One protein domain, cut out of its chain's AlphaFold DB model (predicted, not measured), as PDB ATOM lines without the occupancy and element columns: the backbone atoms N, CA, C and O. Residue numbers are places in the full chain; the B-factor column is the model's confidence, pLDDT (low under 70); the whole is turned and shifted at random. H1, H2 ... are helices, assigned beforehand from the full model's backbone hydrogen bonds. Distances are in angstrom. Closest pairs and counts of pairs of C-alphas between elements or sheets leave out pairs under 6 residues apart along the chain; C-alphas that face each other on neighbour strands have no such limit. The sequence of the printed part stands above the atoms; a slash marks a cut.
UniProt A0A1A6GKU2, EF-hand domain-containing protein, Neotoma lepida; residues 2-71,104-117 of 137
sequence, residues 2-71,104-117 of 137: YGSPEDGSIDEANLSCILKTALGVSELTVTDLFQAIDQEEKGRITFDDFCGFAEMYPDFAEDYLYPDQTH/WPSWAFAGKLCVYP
ATOM      1  N   TYR A   2      33.826  17.220 -25.767       62.66
ATOM      2  CA  TYR A   2      33.348  18.596 -25.857       62.66
ATOM      3  C   TYR A   2      31.949  18.650 -26.496       62.66
ATOM      4  O   TYR A   2      31.242  19.629 -26.318       62.66
ATOM      5  N   GLY A   3      31.539  17.607 -27.230       67.19
ATOM      6  CA  GLY A   3      30.269  17.586 -27.960       67.19
ATOM      7  C   GLY A   3      29.086  17.235 -27.080       67.19
ATOM      8  O   GLY A   3      29.208  16.435 -26.146       67.19
ATOM      9  N   SER A   4      27.934  17.816 -27.407       72.81
ATOM     10  CA  SER A   4      26.654  17.372 -26.870       72.81
ATOM     11  C   SER A   4      26.407  15.927 -27.318       72.81
ATOM     12  O   SER A   4      26.489  15.653 -28.513       72.81
ATOM     13  N   PRO A   5      26.066  14.997 -26.411       66.19
ATOM     14  CA  PRO A   5      25.921  13.574 -26.739       66.19
ATOM     15  C   PRO A   5      24.765  13.269 -27.707       66.19
ATOM     16  O   PRO A   5      24.638  12.140 -28.170       66.19
ATOM     17  N   GLU A   6      23.899  14.248 -27.960       66.94
ATOM     18  CA  GLU A   6      22.696  14.118 -28.783       66.94
ATOM     19  C   GLU A   6      22.961  14.384 -30.270       66.94
ATOM     20  O   GLU A   6      22.355  13.741 -31.120       66.94
ATOM     21  N   ASP A   7      23.858  15.321 -30.574       69.50
ATOM     22  CA  ASP A   7      24.014  15.893 -31.920       69.50
ATOM     23  C   ASP A   7      25.484  16.174 -32.276       69.50
ATOM     24  O   ASP A   7      25.807  16.599 -33.379       69.50
ATOM     25  N   GLY A   8      26.406  15.956 -31.332       73.50
ATOM     26  CA  GLY A   8      27.815  16.286 -31.522       73.50
ATOM     27  C   GLY A   8      28.047  17.786 -31.702       73.50
ATOM     28  O   GLY A   8      29.038  18.167 -32.306       73.50
ATOM     29  N   SER A   9      27.142  18.643 -31.212       82.31
ATOM     30  CA  SER A   9      27.249  20.102 -31.314       82.31
ATOM     31  C   SER A   9      27.925  20.736 -30.100       82.31
ATOM     32  O   SER A   9      27.840  20.217 -28.978       82.31
ATOM     33  N   ILE A  10      28.620  21.854 -30.327       83.88
ATOM     34  CA  ILE A  10      29.338  22.623 -29.303       83.88
ATOM     35  C   ILE A  10      28.859  24.037 -29.195       83.88
ATOM     36  O   ILE A  10      28.521  24.682 -30.180       83.88
ATOM     37  N   ASP A  11      28.936  24.514 -27.963       87.12
ATOM     38  CA  ASP A  11      28.904  25.919 -27.625       87.12
ATOM     39  C   ASP A  11      30.244  26.623 -27.903       87.12
ATOM     40  O   ASP A  11      31.305  26.013 -28.085       87.12
ATOM     41  N   GLU A  12      30.178  27.949 -27.880       87.69
ATOM     42  CA  GLU A  12      31.309  28.853 -28.065       87.69
ATOM     43  C   GLU A  12      32.473  28.562 -27.100       87.69
ATOM     44  O   GLU A  12      33.638  28.564 -27.508       87.69
ATOM     45  N   ALA A  13      32.193  28.260 -25.827       84.75
ATOM     46  CA  ALA A  13      33.240  28.039 -24.834       84.75
ATOM     47  C   ALA A  13      34.025  26.760 -25.140       84.75
ATOM     48  O   ALA A  13      35.258  26.739 -25.046       84.75
ATOM     49  N   ASN A  14      33.339  25.710 -25.577       85.38
ATOM     50  CA  ASN A  14      33.977  24.468 -25.981       85.38
ATOM     51  C   ASN A  14      34.796  24.634 -27.267       85.38
ATOM     52  O   ASN A  14      35.929  24.145 -27.314       85.38
ATOM     53  N   LEU A  15      34.295  25.384 -28.256       84.25
ATOM     54  CA  LEU A  15      35.071  25.750 -29.446       84.25
ATOM     55  C   LEU A  15      36.342  26.520 -29.055       84.25
ATOM     56  O   LEU A  15      37.439  26.177 -29.504       84.25
ATOM     57  N   SER A  16      36.221  27.498 -28.150       83.69
ATOM     58  CA  SER A  16      37.359  28.273 -27.644       83.69
ATOM     59  C   SER A  16      38.407  27.372 -26.994       83.69
ATOM     60  O   SER A  16      39.598  27.510 -27.256       83.69
ATOM     61  N   CYS A  17      37.982  26.390 -26.197       81.25
ATOM     62  CA  CYS A  17      38.878  25.473 -25.506       81.25
ATOM     63  C   CYS A  17      39.645  24.576 -26.490       81.25
ATOM     64  O   CYS A  17      40.862  24.401 -26.358       81.25
ATOM     65  N   ILE A  18      38.952  24.053 -27.507       82.88
ATOM     66  CA  ILE A  18      39.549  23.236 -28.571       82.88
ATOM     67  C   ILE A  18      40.598  24.052 -29.329       82.88
ATOM     68  O   ILE A  18      41.743  23.614 -29.448       82.88
ATOM     69  N   LEU A  19      40.243  25.254 -29.785       80.06
ATOM     70  CA  LEU A  19      41.133  26.110 -30.569       80.06
ATOM     71  C   LEU A  19      42.326  26.608 -29.746       80.06
ATOM     72  O   LEU A  19      43.458  26.538 -30.218       80.06
ATOM     73  N   LYS A  20      42.120  26.999 -28.483       78.38
ATOM     74  CA  LYS A  20      43.203  27.354 -27.548       78.38
ATOM     75  C   LYS A  20      44.195  26.215 -27.368       78.38
ATOM     76  O   LYS A  20      45.401  26.439 -27.380       78.38
ATOM     77  N   THR A  21      43.692  24.990 -27.245       76.50
ATOM     78  CA  THR A  21      44.529  23.792 -27.116       76.50
ATOM     79  C   THR A  21      45.265  23.477 -28.420       76.50
ATOM     80  O   THR A  21      46.442  23.125 -28.387       76.50
ATOM     81  N   ALA A  22      44.599  23.622 -29.568       76.75
ATOM     82  CA  ALA A  22      45.174  23.352 -30.884       76.75
ATOM     83  C   ALA A  22      46.255  24.373 -31.283       76.75
ATOM     84  O   ALA A  22      47.270  23.989 -31.861       76.75
ATOM     85  N   LEU A  23      46.042  25.650 -30.959       72.56
ATOM     86  CA  LEU A  23      46.967  26.756 -31.224       72.56
ATOM     87  C   LEU A  23      48.024  26.929 -30.122       72.56
ATOM     88  O   LEU A  23      49.061  27.542 -30.355       72.56
ATOM     89  N   GLY A  24      47.773  26.400 -28.921       70.75
ATOM     90  CA  GLY A  24      48.637  26.580 -27.755       70.75
ATOM     91  C   GLY A  24      48.577  27.989 -27.148       70.75
ATOM     92  O   GLY A  24      49.576  28.444 -26.594       70.75
ATOM     93  N   VAL A  25      47.439  28.685 -27.255       69.12
ATOM     94  CA  VAL A  25      47.253  30.067 -26.762       69.12
ATOM     95  C   VAL A  25      46.432  30.122 -25.469       69.12
ATOM     96  O   VAL A  25      45.545  29.300 -25.231       69.12
ATOM     97  N   SER A  26      46.724  31.103 -24.607       70.88
ATOM     98  CA  SER A  26      46.075  31.246 -23.291       70.88
ATOM     99  C   SER A  26      44.708  31.927 -23.346       70.88
ATOM    100  O   SER A  26      43.834  31.588 -22.548       70.88
ATOM    101  N   GLU A  27      44.496  32.825 -24.304       74.19
ATOM    102  CA  GLU A  27      43.234  33.523 -24.553       74.19
ATOM    103  C   GLU A  27      43.011  33.610 -26.062       74.19
ATOM    104  O   GLU A  27      43.948  33.853 -26.819       74.19
ATOM    105  N   LEU A  28      41.781  33.335 -26.488       78.69
ATOM    106  CA  LEU A  28      41.361  33.398 -27.880       78.69
ATOM    107  C   LEU A  28      39.892  33.803 -27.901       78.69
ATOM    108  O   LEU A  28      39.061  33.123 -27.291       78.69
ATOM    109  N   THR A  29      39.589  34.890 -28.600       82.44
ATOM    110  CA  THR A  29      38.215  35.326 -28.835       82.44
ATOM    111  C   THR A  29      37.684  34.569 -30.036       82.44
ATOM    112  O   THR A  29      38.199  34.716 -31.137       82.44
ATOM    113  N   VAL A  30      36.676  33.731 -29.817       85.75
ATOM    114  CA  VAL A  30      36.060  32.932 -30.888       85.75
ATOM    115  C   VAL A  30      34.635  33.371 -31.183       85.75
ATOM    116  O   VAL A  30      33.979  32.713 -31.972       85.75
ATOM    117  N   THR A  31      34.157  34.458 -30.576       86.31
ATOM    118  CA  THR A  31      32.781  34.943 -30.734       86.31
ATOM    119  C   THR A  31      32.457  35.288 -32.180       86.31
ATOM    120  O   THR A  31      31.487  34.769 -32.724       86.31
ATOM    121  N   ASP A  32      33.313  36.067 -32.844       85.62
ATOM    122  CA  ASP A  32      33.125  36.412 -34.255       85.62
ATOM    123  C   ASP A  32      33.194  35.170 -35.163       85.62
ATOM    124  O   ASP A  32      32.374  35.013 -36.065       85.62
ATOM    125  N   LEU A  33      34.113  34.236 -34.877       86.81
ATOM    126  CA  LEU A  33      34.217  32.969 -35.610       86.81
ATOM    127  C   LEU A  33      32.976  32.096 -35.409       86.81
ATOM    128  O   LEU A  33      32.459  31.510 -36.353       86.81
ATOM    129  N   PHE A  34      32.510  31.999 -34.169       88.31
ATOM    130  CA  PHE A  34      31.357  31.200 -33.796       88.31
ATOM    131  C   PHE A  34      30.111  31.725 -34.492       88.31
ATOM    132  O   PHE A  34      29.386  30.938 -35.084       88.31
ATOM    133  N   GLN A  35      29.909  33.042 -34.506       87.38
ATOM    134  CA  GLN A  35      28.797  33.674 -35.209       87.38
ATOM    135  C   GLN A  35      28.905  33.524 -36.735       87.38
ATOM    136  O   GLN A  35      27.889  33.391 -37.412       87.38
ATOM    137  N   ALA A  36      30.119  33.516 -37.293       86.50
ATOM    138  CA  ALA A  36      30.325  33.282 -38.723       86.50
ATOM    139  C   ALA A  36      29.960  31.845 -39.149       86.50
ATOM    140  O   ALA A  36      29.501  31.631 -40.275       86.50
ATOM    141  N   ILE A  37      30.148  30.870 -38.253       87.06
ATOM    142  CA  ILE A  37      29.786  29.466 -38.480       87.06
ATOM    143  C   ILE A  37      28.304  29.229 -38.160       87.06
ATOM    144  O   ILE A  37      27.596  28.609 -38.950       87.06
ATOM    145  N   ASP A  38      27.819  29.749 -37.032       88.50
ATOM    146  CA  ASP A  38      26.430  29.671 -36.570       88.50
ATOM    147  C   ASP A  38      25.527  30.654 -37.333       88.50
ATOM    148  O   ASP A  38      24.896  31.539 -36.758       88.50
ATOM    149  N   GLN A  39      25.445  30.493 -38.656       76.94
ATOM    150  CA  GLN A  39      24.605  31.334 -39.519       76.94
ATOM    151  C   GLN A  39      23.115  31.265 -39.155       76.94
ATOM    152  O   GLN A  39      22.345  32.152 -39.515       76.94
ATOM    153  N   GLU A  40      22.704  30.199 -38.466       78.25
ATOM    154  CA  GLU A  40      21.332  29.982 -38.012       78.25
ATOM    155  C   GLU A  40      21.068  30.521 -36.594       78.25
ATOM    156  O   GLU A  40      19.953  30.363 -36.096       78.25
ATOM    157  N   GLU A  41      22.061  31.148 -35.947       78.31
ATOM    158  CA  GLU A  41      21.975  31.701 -34.585       78.31
ATOM    159  C   GLU A  41      21.425  30.682 -33.563       78.31
ATOM    160  O   GLU A  41      20.671  31.013 -32.640       78.31
ATOM    161  N   LYS A  42      21.780  29.401 -33.731       78.00
ATOM    162  CA  LYS A  42      21.353  28.290 -32.869       78.00
ATOM    163  C   LYS A  42      22.038  28.331 -31.504       78.00
ATOM    164  O   LYS A  42      21.600  27.644 -30.578       78.00
ATOM    165  N   GLY A  43      23.127  29.089 -31.371       81.81
ATOM    166  CA  GLY A  43      23.998  29.106 -30.200       81.81
ATOM    167  C   GLY A  43      24.826  27.827 -30.059       81.81
ATOM    168  O   GLY A  43      25.399  27.580 -28.994       81.81
ATOM    169  N   ARG A  44      24.859  26.988 -31.104       85.25
ATOM    170  CA  ARG A  44      25.572  25.709 -31.164       85.25
ATOM    171  C   ARG A  44      25.970  25.401 -32.602       85.25
ATOM    172  O   ARG A  44      25.122  25.478 -33.481       85.25
ATOM    173  N   ILE A  45      27.207  24.962 -32.806       85.88
ATOM    174  CA  ILE A  45      27.708  24.540 -34.122       85.88
ATOM    175  C   ILE A  45      28.038  23.051 -34.117       85.88
ATOM    176  O   ILE A  45      28.514  22.517 -33.108       85.88
ATOM    177  N   THR A  46      27.789  22.366 -35.228       84.56
ATOM    178  CA  THR A  46      28.210  20.973 -35.404       84.56
ATOM    179  C   THR A  46      29.604  20.895 -36.025       84.56
ATOM    180  O   THR A  46      30.164  21.884 -36.503       84.56
ATOM    181  N   PHE A  47      30.186  19.692 -36.026       78.12
ATOM    182  CA  PHE A  47      31.406  19.436 -36.793       78.12
ATOM    183  C   PHE A  47      31.254  19.796 -38.273       78.12
ATOM    184  O   PHE A  47      32.190  20.313 -38.876       78.12
ATOM    185  N   ASP A  48      30.093  19.479 -38.845       81.69
ATOM    186  CA  ASP A  48      29.824  19.633 -40.271       81.69
ATOM    187  C   ASP A  48      29.778  21.117 -40.645       81.69
ATOM    188  O   ASP A  48      30.459  21.529 -41.581       81.69
ATOM    189  N   ASP A  49      29.111  21.936 -39.821       84.62
ATOM    190  CA  ASP A  49      29.076  23.395 -39.983       84.62
ATOM    191  C   ASP A  49      30.486  23.995 -39.933       84.62
ATOM    192  O   ASP A  49      30.877  24.774 -40.805       84.62
ATOM    193  N   PHE A  50      31.284  23.592 -38.935       83.56
ATOM    194  CA  PHE A  50      32.663  24.060 -38.802       83.56
ATOM    195  C   PHE A  50      33.513  23.649 -40.005       83.56
ATOM    196  O   PHE A  50      34.278  24.458 -40.533       83.56
ATOM    197  N   CYS A  51      33.407  22.392 -40.438       79.50
ATOM    198  CA  CYS A  51      34.244  21.890 -41.514       79.50
ATOM    199  C   CYS A  51      33.851  22.500 -42.864       79.50
ATOM    200  O   CYS A  51      34.724  22.981 -43.581       79.50
ATOM    201  N   GLY A  52      32.553  22.606 -43.155       81.44
ATOM    202  CA  GLY A  52      32.054  23.293 -44.346       81.44
ATOM    203  C   GLY A  52      32.462  24.767 -44.381       81.44
ATOM    204  O   GLY A  52      32.864  25.273 -45.432       81.44
ATOM    205  N   PHE A  53      32.450  25.449 -43.232       84.69
ATOM    206  CA  PHE A  53      32.961  26.814 -43.125       84.69
ATOM    207  C   PHE A  53      34.465  26.887 -43.411       84.69
ATOM    208  O   PHE A  53      34.896  27.722 -44.204       84.69
ATOM    209  N   ALA A  54      35.266  25.999 -42.819       79.81
ATOM    210  CA  ALA A  54      36.713  25.970 -43.015       79.81
ATOM    211  C   ALA A  54      37.118  25.617 -44.460       79.81
ATOM    212  O   ALA A  54      38.149  26.085 -44.944       79.81
ATOM    213  N   GLU A  55      36.312  24.816 -45.160       77.94
ATOM    214  CA  GLU A  55      36.487  24.542 -46.590       77.94
ATOM    215  C   GLU A  55      36.118  25.749 -47.463       77.94
ATOM    216  O   GLU A  55      36.787  26.014 -48.463       77.94
ATOM    217  N   MET A  56      35.072  26.493 -47.092       80.00
ATOM    218  CA  MET A  56      34.613  27.669 -47.838       80.00
ATOM    219  C   MET A  56      35.513  28.892 -47.625       80.00
ATOM    220  O   MET A  56      35.728  29.669 -48.556       80.00
ATOM    221  N   TYR A  57      36.056  29.042 -46.420       80.44
ATOM    222  CA  TYR A  57      36.903  30.155 -46.012       80.44
ATOM    223  C   TYR A  57      38.262  29.628 -45.563       80.44
ATOM    224  O   TYR A  57      38.552  29.634 -44.371       80.44
ATOM    225  N   PRO A  58      39.129  29.181 -46.486       72.81
ATOM    226  CA  PRO A  58      40.404  28.572 -46.129       72.81
ATOM    227  C   PRO A  58      41.332  29.516 -45.368       72.81
ATOM    228  O   PRO A  58      42.221  29.013 -44.697       72.81
ATOM    229  N   ASP A  59      41.118  30.832 -45.422       74.69
ATOM    230  CA  ASP A  59      41.927  31.867 -44.765       74.69
ATOM    231  C   ASP A  59      41.300  32.384 -43.452       74.69
ATOM    232  O   ASP A  59      41.802  33.325 -42.843       74.69
ATOM    233  N   PHE A  60      40.225  31.750 -42.954       79.62
ATOM    234  CA  PHE A  60      39.519  32.203 -41.746       79.62
ATOM    235  C   PHE A  60      40.421  32.313 -40.506       79.62
ATOM    236  O   PHE A  60      40.162  33.115 -39.611       79.62
ATOM    237  N   ALA A  61      41.484  31.510 -40.413       76.12
ATOM    238  CA  ALA A  61      42.385  31.588 -39.272       76.12
ATOM    239  C   ALA A  61      43.092  32.948 -39.189       76.12
ATOM    240  O   ALA A  61      43.384  33.409 -38.090       76.12
ATOM    241  N   GLU A  62      43.365  33.599 -40.316       74.06
ATOM    242  CA  GLU A  62      44.043  34.898 -40.335       74.06
ATOM    243  C   GLU A  62      43.141  35.993 -39.758       74.06
ATOM    244  O   GLU A  62      43.580  36.751 -38.896       74.06
ATOM    245  N   ASP A  63      41.866  36.005 -40.152       73.19
ATOM    246  CA  ASP A  63      40.873  36.977 -39.681       73.19
ATOM    247  C   ASP A  63      40.461  36.741 -38.219       73.19
ATOM    248  O   ASP A  63      40.384  37.678 -37.426       73.19
ATOM    249  N   TYR A  64      40.217  35.481 -37.842       76.56
ATOM    250  CA  TYR A  64      39.572  35.162 -36.565       76.56
ATOM    251  C   TYR A  64      40.515  34.590 -35.499       76.56
ATOM    252  O   TYR A  64      40.235  34.709 -34.307       76.56
ATOM    253  N   LEU A  65      41.617  33.937 -35.890       75.62
ATOM    254  CA  LEU A  65      42.535  33.269 -34.954       75.62
ATOM    255  C   LEU A  65      43.852  34.028 -34.749       75.62
ATOM    256  O   LEU A  65      44.491  33.858 -33.707       75.62
ATOM    257  N   TYR A  66      44.243  34.885 -35.695       70.19
ATOM    258  CA  TYR A  66      45.480  35.670 -35.649       70.19
ATOM    259  C   TYR A  66      45.237  37.177 -35.852       70.19
ATOM    260  O   TYR A  66      45.836  37.779 -36.746       70.19
ATOM    261  N   PRO A  67      44.451  37.837 -34.980       54.34
ATOM    262  CA  PRO A  67      44.137  39.260 -35.140       54.34
ATOM    263  C   PRO A  67      45.377  40.177 -35.134       54.34
ATOM    264  O   PRO A  67      45.322  41.285 -35.659       54.34
ATOM    265  N   ASP A  68      46.513  39.722 -34.589       53.72
ATOM    266  CA  ASP A  68      47.762  40.499 -34.503       53.72
ATOM    267  C   ASP A  68      48.654  40.411 -35.766       53.72
ATOM    268  O   ASP A  68      49.685  41.074 -35.842       53.72
ATOM    269  N   GLN A  69      48.304  39.604 -36.780       50.16
ATOM    270  CA  GLN A  69      49.172  39.389 -37.955       50.16
ATOM    271  C   GLN A  69      48.841  40.224 -39.198       50.16
ATOM    272  O   GLN A  69      49.651  40.249 -40.126       50.16
ATOM    273  N   THR A  70      47.757  41.005 -39.209       44.22
ATOM    274  CA  THR A  70      47.509  41.979 -40.295       44.22
ATOM    275  C   THR A  70      48.456  43.189 -40.260       44.22
ATOM    276  O   THR A  70      48.411  44.024 -41.159       44.22
ATOM    277  N   HIS A  71      49.381  43.251 -39.292       42.22
ATOM    278  CA  HIS A  71      50.474  44.227 -39.241       42.22
ATOM    279  C   HIS A  71      51.863  43.588 -39.449       42.22
ATOM    280  O   HIS A  71      52.861  44.006 -38.863       42.22
ATOM    281  N   TRP A 104      50.239  26.618 -38.169       49.34
ATOM    282  CA  TRP A 104      49.788  25.813 -39.271       49.34
ATOM    283  C   TRP A 104      49.148  26.780 -40.262       49.34
ATOM    284  O   TRP A 104      48.339  27.604 -39.826       49.34
ATOM    285  N   PRO A 105      49.506  26.730 -41.560       48.28
ATOM    286  CA  PRO A 105      48.768  27.501 -42.548       48.28
ATOM    287  C   PRO A 105      47.291  27.122 -42.440       48.28
ATOM    288  O   PRO A 105      46.976  25.986 -42.084       48.28
ATOM    289  N   SER A 106      46.394  28.067 -42.699       47.56
ATOM    290  CA  SER A 106      44.977  27.921 -42.357       47.56
ATOM    291  C   SER A 106      44.334  26.661 -42.982       47.56
ATOM    292  O   SER A 106      43.631  25.926 -42.291       47.56
ATOM    293  N   TRP A 107      44.748  26.254 -44.193       42.84
ATOM    294  CA  TRP A 107      44.384  24.956 -44.798       42.84
ATOM    295  C   TRP A 107      44.931  23.722 -44.054       42.84
ATOM    296  O   TRP A 107      44.278  22.682 -44.002       42.84
ATOM    297  N   ALA A 108      46.129  23.798 -43.473       52.88
ATOM    298  CA  ALA A 108      46.689  22.722 -42.661       52.88
ATOM    299  C   ALA A 108      46.024  22.682 -41.286       52.88
ATOM    300  O   ALA A 108      45.847  21.595 -40.747       52.88
ATOM    301  N   PHE A 109      45.644  23.833 -40.726       61.00
ATOM    302  CA  PHE A 109      44.889  23.930 -39.480       61.00
ATOM    303  C   PHE A 109      43.482  23.345 -39.645       61.00
ATOM    304  O   PHE A 109      43.129  22.417 -38.919       61.00
ATOM    305  N   ALA A 110      42.747  23.785 -40.669       54.28
ATOM    306  CA  ALA A 110      41.484  23.191 -41.096       54.28
ATOM    307  C   ALA A 110      41.654  21.695 -41.370       54.28
ATOM    308  O   ALA A 110      40.922  20.888 -40.821       54.28
ATOM    309  N   GLY A 111      42.699  21.290 -42.097       49.75
ATOM    310  CA  GLY A 111      43.026  19.883 -42.319       49.75
ATOM    311  C   GLY A 111      43.325  19.108 -41.029       49.75
ATOM    312  O   GLY A 111      42.945  17.954 -40.902       49.75
ATOM    313  N   LYS A 112      43.952  19.710 -40.018       57.53
ATOM    314  CA  LYS A 112      44.210  19.070 -38.716       57.53
ATOM    315  C   LYS A 112      42.933  18.873 -37.908       57.53
ATOM    316  O   LYS A 112      42.822  17.851 -37.240       57.53
ATOM    317  N   LEU A 113      42.016  19.843 -37.957       59.38
ATOM    318  CA  LEU A 113      40.717  19.761 -37.290       59.38
ATOM    319  C   LEU A 113      39.730  18.860 -38.052       59.38
ATOM    320  O   LEU A 113      39.012  18.100 -37.414       59.38
ATOM    321  N   CYS A 114      39.727  18.898 -39.387       49.53
ATOM    322  CA  CYS A 114      38.782  18.179 -40.249       49.53
ATOM    323  C   CYS A 114      39.249  16.775 -40.679       49.53
ATOM    324  O   CYS A 114      38.446  15.847 -40.715       49.53
ATOM    325  N   VAL A 115      40.531  16.575 -41.019       42.94
ATOM    326  CA  VAL A 115      41.050  15.300 -41.582       42.94
ATOM    327  C   VAL A 115      41.435  14.299 -40.490       42.94
ATOM    328  O   VAL A 115      41.580  13.107 -40.760       42.94
ATOM    329  N   TYR A 116      41.541  14.732 -39.233       37.84
ATOM    330  CA  TYR A 116      41.839  13.836 -38.122       37.84
ATOM    331  C   TYR A 116      40.855  13.980 -36.955       37.84
ATOM    332  O   TYR A 116      41.188  14.613 -35.954       37.84
ATOM    333  N   PRO A 117      39.739  13.230 -36.957       40.56
ATOM    334  CA  PRO A 117      39.098  12.842 -35.698       40.56
ATOM    335  C   PRO A 117      40.023  11.957 -34.827       40.56
ATOM    336  O   PRO A 117      39.716  11.672 -33.675       40.56
TER     337      PRO A 117
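Overview. This is residues 2 to 71 and 104 to 117 of the 137 residues of the protein "EF-hand domain-containing protein" of Neotoma lepida (UniProt A0A1A6GKU2). Four helices stand round the middle of a small domain: H3 and H5 side by side, running opposite ways, on one side, H1 on the other, and H2 set crosswise at a corner between H1 and H3. The short H4 sits by the first turn of H5 and near H2, and contacts between helices are few. The printed part has 84 residues with five named helices, H1 to H5 in chain order, and no named strand; the class is all helix. It is compact, with a radius of gyration of the C-alphas of 12.2 A, yet elongated, 41 by 24 by 23 A, with the loop at Glu 6 and the tail at His 71 at the two ends of its length.

Arrangement. H1, residues 12 to 23, only just touches H2, residues 31 to 37, with 3 pairs of C-alphas within 8 A. H1 touches H2 with residues 12 to 15 alone; the closest C-alphas of the two, those of Glu 12 and Phe 34, are 6.2 A apart, and the helices are about perpendicular at 84 degrees. H2 only just touches H3, residues 47 to 56, with 3 such pairs, closest at the C-alphas of Ile 37 and Phe 50, 6.1 A, about perpendicular at 86 degrees. H3 touches H5, residues 106 to 114, at a shallow tilt of 22 degrees, opposite ways, closest at the C-alphas of Ala 54 and Ala 110, 5.8 A. H4, residues 60 to 64, only just touches H5, with 3 pairs, closest at the C-alphas of Ala 61 and Ser 106, 5.4 A. H1 and H5 are near each other; H1 and H3 are apart. In the five helices every O i to N i+4 pair is within hydrogen-bond range.

Along the chain. H1 runs 16.1 A from C-alpha 12 at (31.309, 28.853, -28.065). H2 spans 9.9 A, H3 14.1 A and H4 6.0 A. H5 spans 11.7 A and ends at C-alpha 114, (38.782, 18.179, -40.249).

Size, cuts and confidence. The C-alphas farthest apart, of Glu 6 and His 71, are 42.3 A apart. Residues 72 to 103 are not printed, and C-alphas 71 and 104 are 18.4 A apart across this cut. Of the links printed whole, H3 to H4 is tight, and H1 to H2 and H2 to H3 are short. The mean pLDDT of the printed part is 72.5; 25 residues are under 70, among them 67 to 71 and 104 to 117.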